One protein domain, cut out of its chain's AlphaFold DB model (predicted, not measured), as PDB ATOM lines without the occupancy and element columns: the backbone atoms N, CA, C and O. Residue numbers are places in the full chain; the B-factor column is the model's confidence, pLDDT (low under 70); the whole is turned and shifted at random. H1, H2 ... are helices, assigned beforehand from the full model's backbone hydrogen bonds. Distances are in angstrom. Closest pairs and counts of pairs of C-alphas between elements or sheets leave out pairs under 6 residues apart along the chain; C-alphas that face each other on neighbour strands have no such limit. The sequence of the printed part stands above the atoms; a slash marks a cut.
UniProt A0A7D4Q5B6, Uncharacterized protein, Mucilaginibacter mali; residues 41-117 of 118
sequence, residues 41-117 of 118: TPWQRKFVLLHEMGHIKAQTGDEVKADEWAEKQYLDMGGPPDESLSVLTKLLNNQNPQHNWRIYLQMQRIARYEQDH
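AT A GLANCE: This is residues 41 to 117 of the 118 residues of an uncharacterized protein of Mucilaginibacter mali (UniProt A0A7D4Q5B6). H2, H3 and H4 make an up-and-down bundle, each running against the one before, and H1 crosses H2 and H3 on the side away from H4. The printed part has 77 residues with four named helices, H1 to H4, and no named strand: all helix. It is compact, radius of gyration of the C-alphas 11.6 A, spanning 32 by 25 by 24 A.

IN THESE COORDINATES: H1, residues 42 to 57, begins at C-alpha 42 (354.408, 320.788, 442.019) and spans 21.9 A. H2 is residues 63 to 76, 19.8 A; H3, 81 to 91, 16.2 A. H4, 97 to 116, spans 28.9 A, ending at C-alpha 116 (367.069, 318.606, 420.170).

HOW THE PARTS SIT: H1 touches H2 at a steep tilt of 56 degrees, closest C-alphas Gly 54 and Ala 66, 4.4 A. With residues 43 to 48 alone, H1 touches H3, about perpendicular at 80 degrees, closest C-alphas Gln 44 and Val 87, 5.6 A. H3 and H4 form a helical hairpin, tilt 6 degrees, closest C-alphas Pro 81 and Ile 110, 6.1 A. Every O i to N i+4 pair is within hydrogen-bond range in H2, H3 and H4; in H1, 11 of 12.

THE WHOLE: The printed part has no cut, its three links are tight, and no printed residue is under pLDDT 70.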
ATOM      1  N   THR A  41     352.147 325.065 441.069       97.38
ATOM      2  CA  THR A  41     352.053 323.617 440.815       97.38
ATOM      3  C   THR A  41     353.283 322.881 441.374       97.38
ATOM      4  O   THR A  41     354.304 323.515 441.665       97.38
ATOM      5  N   PRO A  42     353.245 321.544 441.549       97.31
ATOM      6  CA  PRO A  42     354.408 320.788 442.019       97.31
ATOM      7  C   PRO A  42     355.668 321.015 441.174       97.31
ATOM      8  O   PRO A  42     356.755 321.181 441.730       97.31
ATOM      9  N   TRP A  43     355.519 321.098 439.851       97.81
ATOM     10  CA  TRP A  43     356.621 321.353 438.927       97.81
ATOM     11  C   TRP A  43     357.161 322.780 439.032       97.81
ATOM     12  O   TRP A  43     358.373 322.972 439.085       97.81
ATOM     13  N   GLN A  44     356.290 323.774 439.180       98.00
ATOM     14  CA  GLN A  44     356.709 325.161 439.404       98.00
ATOM     15  C   GLN A  44     357.479 325.314 440.722       98.00
ATOM     16  O   GLN A  44     358.529 325.952 440.763       98.00
ATOM     17  N   ARG A  45     357.007 324.673 441.802       97.50
ATOM     18  CA  ARG A  45     357.729 324.630 443.089       97.50
ATOM     19  C   ARG A  45     359.099 323.975 442.929       97.50
ATOM     20  O   ARG A  45     360.075 324.452 443.499       97.50
ATOM     21  N   LYS A  46     359.170 322.886 442.156       97.75
ATOM     22  CA  LYS A  46     360.422 322.183 441.868       97.75
ATOM     23  C   LYS A  46     361.415 323.097 441.153       97.75
ATOM     24  O   LYS A  46     362.559 323.165 441.588       97.75
ATOM     25  N   PHE A  47     360.974 323.820 440.125       98.25
ATOM     26  CA  PHE A  47     361.822 324.763 439.400       98.25
ATOM     27  C   PHE A  47     362.371 325.866 440.317       98.25
ATOM     28  O   PHE A  47     363.574 326.097 440.334       98.25
ATOM     29  N   VAL A  48     361.527 326.469 441.168       97.81
ATOM     30  CA  VAL A  48     361.972 327.475 442.156       97.81
ATOM     31  C   VAL A  48     363.049 326.910 443.090       97.81
ATOM     32  O   VAL A  48     364.057 327.561 443.339       97.81
ATOM     33  N   LEU A  49     362.887 325.680 443.582       97.88
ATOM     34  CA  LEU A  49     363.902 325.041 444.429       97.88
ATOM     35  C   LEU A  49     365.205 324.746 443.672       97.88
ATOM     36  O   LEU A  49     366.287 324.864 444.248       97.88
ATOM     37  N   LEU A  50     365.112 324.353 442.402       97.94
ATOM     38  CA  LEU A  50     366.279 324.126 441.550       97.94
ATOM     39  C   LEU A  50     367.024 325.432 441.258       97.94
ATOM     40  O   LEU A  50     368.250 325.417 441.259       97.94
ATOM     41  N   HIS A  51     366.316 326.548 441.087       97.94
ATOM     42  CA  HIS A  51     366.912 327.879 440.952       97.94
ATOM     43  C   HIS A  51     367.758 328.242 442.181       97.94
ATOM     44  O   HIS A  51     368.954 328.516 442.058       97.94
ATOM     45  N   GLU A  52     367.193 328.109 443.383       97.44
ATOM     46  CA  GLU A  52     367.931 328.336 444.634       97.44
ATOM     47  C   GLU A  52     369.136 327.390 444.791       97.44
ATOM     48  O   GLU A  52     370.210 327.774 445.260       97.44
ATOM     49  N   MET A  53     368.994 326.135 444.365       96.38
ATOM     50  CA  MET A  53     370.105 325.185 444.333       96.38
ATOM     51  C   MET A  53     371.167 325.560 443.293       96.38
ATOM     52  O   MET A  53     372.354 325.342 443.544       96.38
ATOM     53  N   GLY A  54     370.766 326.164 442.175       97.19
ATOM     54  CA  GLY A  54     371.641 326.676 441.126       97.19
ATOM     55  C   GLY A  54     372.604 327.732 441.648       97.19
ATOM     56  O   GLY A  54     373.801 327.634 441.378       97.19
ATOM     57  N   HIS A  55     372.140 328.655 442.496       96.81
ATOM     58  CA  HIS A  55     373.024 329.620 443.161       96.81
ATOM     59  C   HIS A  55     374.163 328.938 443.923       96.81
ATOM     60  O   HIS A  55     375.322 329.340 443.806       96.81
ATOM     61  N   ILE A  56     373.862 327.861 444.652       96.12
ATOM     62  CA  ILE A  56     374.859 327.107 445.421       96.12
ATOM     63  C   ILE A  56     375.764 326.273 444.515       96.12
ATOM     64  O   ILE A  56     376.987 326.310 444.658       96.12
ATOM     65  N   LYS A  57     375.188 325.509 443.583       95.06
ATOM     66  CA  LYS A  57     375.935 324.557 442.747       95.06
ATOM     67  C   LYS A  57     376.804 325.236 441.699       95.06
ATOM     68  O   LYS A  57     377.911 324.762 441.460       95.06
ATOM     69  N   ALA A  58     376.349 326.349 441.137       93.19
ATOM     70  CA  ALA A  58     377.142 327.173 440.233       93.19
ATOM     71  C   ALA A  58     377.957 328.258 440.965       93.19
ATOM     72  O   ALA A  58     378.647 329.031 440.304       93.19
ATOM     73  N   GLN A  59     377.885 328.324 442.305       92.56
ATOM     74  CA  GLN A  59     378.573 329.311 443.154       92.56
ATOM     75  C   GLN A  59     378.433 330.744 442.621       92.56
ATOM     76  O   GLN A  59     379.411 331.481 442.469       92.56
ATOM     77  N   THR A  60     377.201 331.123 442.290       93.31
ATOM     78  CA  THR A  60     376.900 332.339 441.533       93.31
ATOM     79  C   THR A  60     375.774 333.143 442.169       93.31
ATOM     80  O   THR A  60     374.774 332.592 442.615       93.31
ATOM     81  N   GLY A  61     375.924 334.469 442.188       93.25
ATOM     82  CA  GLY A  61     374.821 335.407 442.449       93.25
ATOM     83  C   GLY A  61     374.123 335.880 441.169       93.25
ATOM     84  O   GLY A  61     373.250 336.733 441.230       93.25
ATOM     85  N   ASP A  62     374.549 335.376 440.009       95.50
ATOM     86  CA  ASP A  62     373.956 335.688 438.713       95.50
ATOM     87  C   ASP A  62     372.696 334.842 438.497       95.50
ATOM     88  O   ASP A  62     372.774 333.625 438.312       95.50
ATOM     89  N   GLU A  63     371.549 335.514 438.510       95.88
ATOM     90  CA  GLU A  63     370.223 334.951 438.262       95.88
ATOM     91  C   GLU A  63     370.141 334.173 436.943       95.88
ATOM     92  O   GLU A  63     369.513 333.121 436.888       95.88
ATOM     93  N   VAL A  64     370.808 334.643 435.881       97.12
ATOM     94  CA  VAL A  64     370.757 333.994 434.563       97.12
ATOM     95  C   VAL A  64     371.450 332.638 434.607       97.12
ATOM     96  O   VAL A  64     370.939 331.678 434.029       97.12
ATOM     97  N   LYS A  65     372.587 332.550 435.307       97.38
ATOM     98  CA  LYS A  65     373.323 331.291 435.498       97.38
ATOM     99  C   LYS A  65     372.573 330.330 436.416       97.38
ATOM    100  O   LYS A  65     372.600 329.125 436.181       97.38
ATOM    101  N   ALA A  66     371.908 330.850 437.449       97.50
ATOM    102  CA  ALA A  66     371.053 330.042 438.314       97.50
ATOM    103  C   ALA A  66     369.857 329.471 437.535       97.50
ATOM    104  O   ALA A  66     369.612 328.268 437.614       97.50
ATOM    105  N   ASP A  67     369.189 330.292 436.716       97.69
ATOM    106  CA  ASP A  67     368.104 329.855 435.829       97.69
ATOM    107  C   ASP A  67     368.586 328.807 434.812       97.69
ATOM    108  O   ASP A  67     367.903 327.817 434.582       97.69
ATOM    109  N   GLU A  68     369.771 328.993 434.215       97.62
ATOM    110  CA  GLU A  68     370.347 328.039 433.256       97.62
ATOM    111  C   GLU A  68     370.601 326.673 433.893       97.62
ATOM    112  O   GLU A  68     370.214 325.639 433.345       97.62
ATOM    113  N   TRP A  69     371.231 326.669 435.070       97.81
ATOM    114  CA  TRP A  69     371.498 325.440 435.803       97.81
ATOM    115  C   TRP A  69     370.193 324.751 436.209       97.81
ATOM    116  O   TRP A  69     370.048 323.541 436.020       97.81
ATOM    117  N   ALA A  70     369.234 325.521 436.728       98.00
ATOM    118  CA  ALA A  70     367.939 325.013 437.149       98.00
ATOM    119  C   ALA A  70     367.160 324.404 435.989       98.00
ATOM    120  O   ALA A  70     366.653 323.295 436.137       98.00
ATOM    121  N   GLU A  71     367.115 325.082 434.841       97.88
ATOM    122  CA  GLU A  71     366.410 324.596 433.659       97.88
ATOM    123  C   GLU A  71     367.005 323.291 433.156       97.88
ATOM    124  O   GLU A  71     366.270 322.333 432.922       97.88
ATOM    125  N   LYS A  72     368.337 323.201 433.082       96.88
ATOM    126  CA  LYS A  72     368.987 321.952 432.691       96.88
ATOM    127  C   LYS A  72     368.560 320.801 433.608       96.88
ATOM    128  O   LYS A  72     368.142 319.756 433.123       96.88
ATOM    129  N   GLN A  73     368.655 320.982 434.928       97.88
ATOM    130  CA  GLN A  73     368.269 319.930 435.875       97.88
ATOM    131  C   GLN A  73     366.775 319.611 435.815       97.88
ATOM    132  O   GLN A  73     366.382 318.460 435.963       97.88
ATOM    133  N   TYR A  74     365.936 320.621 435.611       98.19
ATOM    134  CA  TYR A  74     364.493 320.472 435.525       98.19
ATOM    135  C   TYR A  74     364.082 319.616 434.318       98.19
ATOM    136  O   TYR A  74     363.301 318.675 434.474       98.19
ATOM    137  N   LEU A  75     364.665 319.890 433.149       96.69
ATOM    138  CA  LEU A  75     364.432 319.133 431.918       96.69
ATOM    139  C   LEU A  75     365.039 317.725 431.984       96.69
ATOM    140  O   LEU A  75     364.362 316.765 431.627       96.69
ATOM    141  N   ASP A  76     366.250 317.571 432.538       95.56
ATOM    142  CA  ASP A  76     366.878 316.254 432.765       95.56
ATOM    143  C   ASP A  76     365.978 315.332 433.631       95.56
ATOM    144  O   ASP A  76     366.042 314.107 433.530       95.56
ATOM    145  N   MET A  77     365.128 315.910 434.492       95.75
ATOM    146  CA  MET A  77     364.162 315.189 435.336       95.75
ATOM    147  C   MET A  77     362.812 314.901 434.651       95.75
ATOM    148  O   MET A  77     361.921 314.342 435.296       95.75
ATOM    149  N   GLY A  78     362.631 315.291 433.388       95.81
ATOM    150  CA  GLY A  78     361.364 315.166 432.660       95.81
ATOM    151  C   GLY A  78     360.320 316.221 433.042       95.81
ATOM    152  O   GLY A  78     359.120 315.966 432.930       95.81
ATOM    153  N   GLY A  79     360.756 317.379 433.543       96.75
ATOM    154  CA  GLY A  79     359.869 318.498 433.850       96.75
ATOM    155  C   GLY A  79     359.222 319.095 432.586       96.75
ATOM    156  O   GLY A  79     359.914 319.247 431.581       96.75
ATOM    157  N   PRO A  80     357.923 319.457 432.613       97.00
ATOM    158  CA  PRO A  80     357.259 320.135 431.495       97.00
ATOM    159  C   PRO A  80     357.872 321.520 431.197       97.00
ATOM    160  O   PRO A  80     357.822 322.395 432.064       97.00
ATOM    161  N   PRO A  81     358.436 321.769 429.998       95.88
ATOM    162  CA  PRO A  81     359.112 323.038 429.692       95.88
ATOM    163  C   PRO A  81     358.220 324.282 429.863       95.88
ATOM    164  O   PRO A  81     358.668 325.352 430.272       95.88
ATOM    165  N   ASP A  82     356.922 324.155 429.600       96.00
ATOM    166  CA  ASP A  82     355.946 325.234 429.759       96.00
ATOM    167  C   ASP A  82     355.768 325.667 431.225       96.00
ATOM    168  O   ASP A  82     355.562 326.851 431.507       96.00
ATOM    169  N   GLU A  83     355.896 324.742 432.176       97.75
ATOM    170  CA  GLU A  83     355.775 325.025 433.608       97.75
ATOM    171  C   GLU A  83     356.964 325.845 434.141       97.75
ATOM    172  O   GLU A  83     356.751 326.723 434.990       97.75
ATOM    173  N   SER A  84     358.189 325.631 433.633       96.44
ATOM    174  CA  SER A  84     359.370 326.434 434.006       96.44
ATOM    175  C   SER A  84     359.274 327.873 433.478       96.44
ATOM    176  O   SER A  84     359.538 328.834 434.210       96.44
ATOM    177  N   LEU A  85     358.770 328.066 432.257       96.44
ATOM    178  CA  LEU A  85     358.475 329.401 431.723       96.44
ATOM    179  C   LEU A  85     357.313 330.083 432.462       96.44
ATOM    180  O   LEU A  85     357.379 331.269 432.811       96.44
ATOM    181  N   SER A  86     356.245 329.332 432.729       96.25
ATOM    182  CA  SER A  86     355.048 329.821 433.415       96.25
ATOM    183  C   SER A  86     355.373 330.340 434.815       96.25
ATOM    184  O   SER A  86     354.887 331.398 435.214       96.25
ATOM    185  N   VAL A  87     356.242 329.663 435.572       96.00
ATOM    186  CA  VAL A  87     356.622 330.158 436.905       96.00
ATOM    187  C   VAL A  87     357.471 331.429 436.844       96.00
ATOM    188  O   VAL A  87     357.217 332.340 437.631       96.00
ATOM    189  N   LEU A  88     358.402 331.563 435.893       94.06
ATOM    190  CA  LEU A  88     359.183 332.800 435.746       94.06
ATOM    191  C   LEU A  88     358.295 333.988 435.376       94.06
ATOM    192  O   LEU A  88     358.400 335.044 435.993       94.06
ATOM    193  N   THR A  89     357.373 333.817 434.428       92.94
ATOM    194  CA  THR A  89     356.439 334.886 434.028       92.94
ATOM    195  C   THR A  89     355.462 335.281 435.139       92.94
ATOM    196  O   THR A  89     355.077 336.446 435.220       92.94
ATOM    197  N   LYS A  90     355.089 334.349 436.028       92.25
ATOM    198  CA  LYS A  90     354.266 334.634 437.218       92.25
ATOM    199  C   LYS A  90     355.015 335.421 438.294       92.25
ATOM    200  O   LYS A  90     354.402 336.232 438.983       92.25
ATOM    201  N   LEU A  91     356.298 335.129 438.498       90.50
ATOM    202  CA  LEU A  91     357.080 335.678 439.610       90.50
ATOM    203  C   LEU A  91     357.831 336.960 439.244       90.50
ATOM    204  O   LEU A  91     358.045 337.819 440.098       90.50
ATOM    205  N   LEU A  92     358.252 337.092 437.988       90.75
ATOM    206  CA  LEU A  92     359.066 338.205 437.533       90.75
ATOM    207  C   LEU A  92     358.201 339.345 436.983       90.75
ATOM    208  O   LEU A  92     357.358 339.163 436.112       90.75
ATOM    209  N   ASN A  93     358.466 340.565 437.450       88.38
ATOM    210  CA  ASN A  93     357.860 341.776 436.892       88.38
ATOM    211  C   ASN A  93     358.414 342.090 435.486       88.38
ATOM    212  O   ASN A  93     359.560 342.522 435.367       88.38
ATOM    213  N   ASN A  94     357.591 341.947 434.447       78.50
ATOM    214  CA  ASN A  94     357.951 342.200 433.045       78.50
ATOM    215  C   ASN A  94     358.289 343.669 432.710       78.50
ATOM    216  O   ASN A  94     358.874 343.931 431.660       78.50
ATOM    217  N   GLN A  95     357.969 344.620 433.593       85.81
ATOM    218  CA  GLN A  95     358.380 346.020 433.455       85.81
ATOM    219  C   GLN A  95     359.850 346.239 433.837       85.81
ATOM    220  O   GLN A  95     360.425 347.272 433.499       85.81
ATOM    221  N   ASN A  96     360.474 345.282 434.531       92.00
ATOM    222  CA  ASN A  96     361.904 345.308 434.808       92.00
ATOM    223  C   ASN A  96     362.671 344.711 433.605       92.00
ATOM    224  O   ASN A  96     362.471 343.536 433.282       92.00
ATOM    225  N   PRO A  97     363.585 345.463 432.955       92.94
ATOM    226  CA  PRO A  97     364.348 344.965 431.809       92.94
ATOM    227  C   PRO A  97     365.143 343.683 432.089       92.94
ATOM    228  O   PRO A  97     365.228 342.816 431.223       92.94
ATOM    229  N   GLN A  98     365.684 343.520 433.300       91.81
ATOM    230  CA  GLN A  98     366.440 342.320 433.682       91.81
ATOM    231  C   GLN A  98     365.530 341.095 433.791       91.81
ATOM    232  O   GLN A  98     365.893 339.996 433.385       91.81
ATOM    233  N   HIS A  99     364.322 341.285 434.313       94.25
ATOM    234  CA  HIS A  99     363.322 340.230 434.419       94.25
ATOM    235  C   HIS A  99     362.814 339.797 433.045       94.25
ATOM    236  O   HIS A  99     362.723 338.604 432.768       94.25
ATOM    237  N   ASN A 100     362.538 340.764 432.168       94.25
ATOM    238  CA  ASN A 100     362.146 340.484 430.792       94.25
ATOM    239  C   ASN A 100     363.255 339.716 430.051       94.25
ATOM    240  O   ASN A 100     362.992 338.712 429.393       94.25
ATOM    241  N   TRP A 101     364.516 340.104 430.260       95.56
ATOM    242  CA  TRP A 101     365.659 339.383 429.710       95.56
ATOM    243  C   TRP A 101     365.743 337.923 430.181       95.56
ATOM    244  O   TRP A 101     365.951 337.028 429.363       95.56
ATOM    245  N   ARG A 102     365.516 337.652 431.472       96.69
ATOM    246  CA  ARG A 102     365.471 336.276 432.004       96.69
ATOM    247  C   ARG A 102     364.365 335.442 431.359       96.69
ATOM    248  O   ARG A 102     364.621 334.308 430.966       96.69
ATOM    249  N   ILE A 103     363.169 336.013 431.196       95.69
ATOM    250  CA  ILE A 103     362.048 335.344 430.517       95.69
ATOM    251  C   ILE A 103     362.416 335.031 429.061       95.69
ATOM    252  O   ILE A 103     362.226 333.903 428.613       95.69
ATOM    253  N   TYR A 104     362.996 335.992 428.337       96.19
ATOM    254  CA  TYR A 104     363.448 335.778 426.961       96.19
ATOM    255  C   TYR A 104     364.472 334.638 426.865       96.19
ATOM    256  O   TYR A 104     364.326 333.745 426.032       96.19
ATOM    257  N   LEU A 105     365.480 334.625 427.739       97.06
ATOM    258  CA  LEU A 105     366.476 333.553 427.769       97.06
ATOM    259  C   LEU A 105     365.856 332.194 428.095       97.06
ATOM    260  O   LEU A 105     366.254 331.191 427.505       97.06
ATOM    261  N   GLN A 106     364.864 332.155 428.982       97.19
ATOM    262  CA  GLN A 106     364.133 330.930 429.280       97.19
ATOM    263  C   GLN A 106     363.414 330.382 428.040       97.19
ATOM    264  O   GLN A 106     363.528 329.196 427.745       97.19
ATOM    265  N   MET A 107     362.746 331.243 427.267       96.44
ATOM    266  CA  MET A 107     362.103 330.838 426.011       96.44
ATOM    267  C   MET A 107     363.112 330.255 425.012       96.44
ATOM    268  O   MET A 107     362.823 329.253 424.365       96.44
ATOM    269  N   GLN A 108     364.308 330.846 424.910       97.25
ATOM    270  CA  GLN A 108     365.370 330.336 424.033       97.25
ATOM    271  C   GLN A 108     365.874 328.953 424.471       97.25
ATOM    272  O   GLN A 108     366.122 328.096 423.623       97.25
ATOM    273  N   ARG A 109     366.011 328.711 425.783       95.56
ATOM    274  CA  ARG A 109     366.421 327.402 426.323       95.56
ATOM    275  C   ARG A 109     365.403 326.315 425.994       95.56
ATOM    276  O   ARG A 109     365.795 325.253 425.524       95.56
ATOM    277  N   ILE A 110     364.119 326.613 426.183       95.25
ATOM    278  CA  ILE A 110     363.019 325.689 425.881       95.25
ATOM    279  C   ILE A 110     362.972 325.376 424.386       95.25
ATOM    280  O   ILE A 110     362.983 324.209 424.014       95.25
ATOM    281  N   ALA A 111     363.012 326.401 423.528       95.62
ATOM    282  CA  ALA A 111     362.993 326.207 422.079       95.62
ATOM    283  C   ALA A 111     364.152 325.317 421.602       95.62
ATOM    284  O   ALA A 111     363.970 324.463 420.739       95.62
ATOM    285  N   ARG A 112     365.342 325.484 422.192       94.81
ATOM    286  CA  ARG A 112     366.491 324.628 421.892       94.81
ATOM    287  C   ARG A 112     366.286 323.190 422.366       94.81
ATOM    288  O   ARG A 112     366.571 322.267 421.613       94.81
ATOM    289  N   TYR A 113     365.780 322.998 423.584       93.81
ATOM    290  CA  TYR A 113     365.465 321.664 424.096       93.81
ATOM    291  C   TYR A 113     364.468 320.934 423.190       93.81
ATOM    292  O   TYR A 113     364.689 319.774 422.854       93.81
ATOM    293  N   GLU A 114     363.414 321.615 422.743       91.12
ATOM    294  CA  GLU A 114     362.417 321.041 421.836       91.12
ATOM    295  C   GLU A 114     363.013 320.666 420.475       91.12
ATOM    296  O   GLU A 114     362.693 319.604 419.954       91.12
ATOM    297  N   GLN A 115     363.908 321.488 419.916       92.19
ATOM    298  CA  GLN A 115     364.618 321.167 418.671       92.19
ATOM    299  C   GLN A 115     365.496 319.917 418.795       92.19
ATOM    300  O   GLN A 115     365.552 319.122 417.861       92.19
ATOM    301  N   ASP A 116     366.166 319.736 419.935       91.00
ATOM    302  CA  ASP A 116     367.069 318.606 420.170       91.00
ATOM    303  C   ASP A 116     366.319 317.275 420.431       91.00
ATOM    304  O   ASP A 116     366.938 316.211 420.398       91.00
ATOM    305  N   HIS A 117     365.005 317.321 420.699       83.38
ATOM    306  CA  HIS A 117     364.174 316.161 421.073       83.38
ATOM    307  C   HIS A 117     363.003 315.893 420.100       83.38
ATOM    308  O   HIS A 117     362.055 315.188 420.463       83.38
TER     309      HIS A 117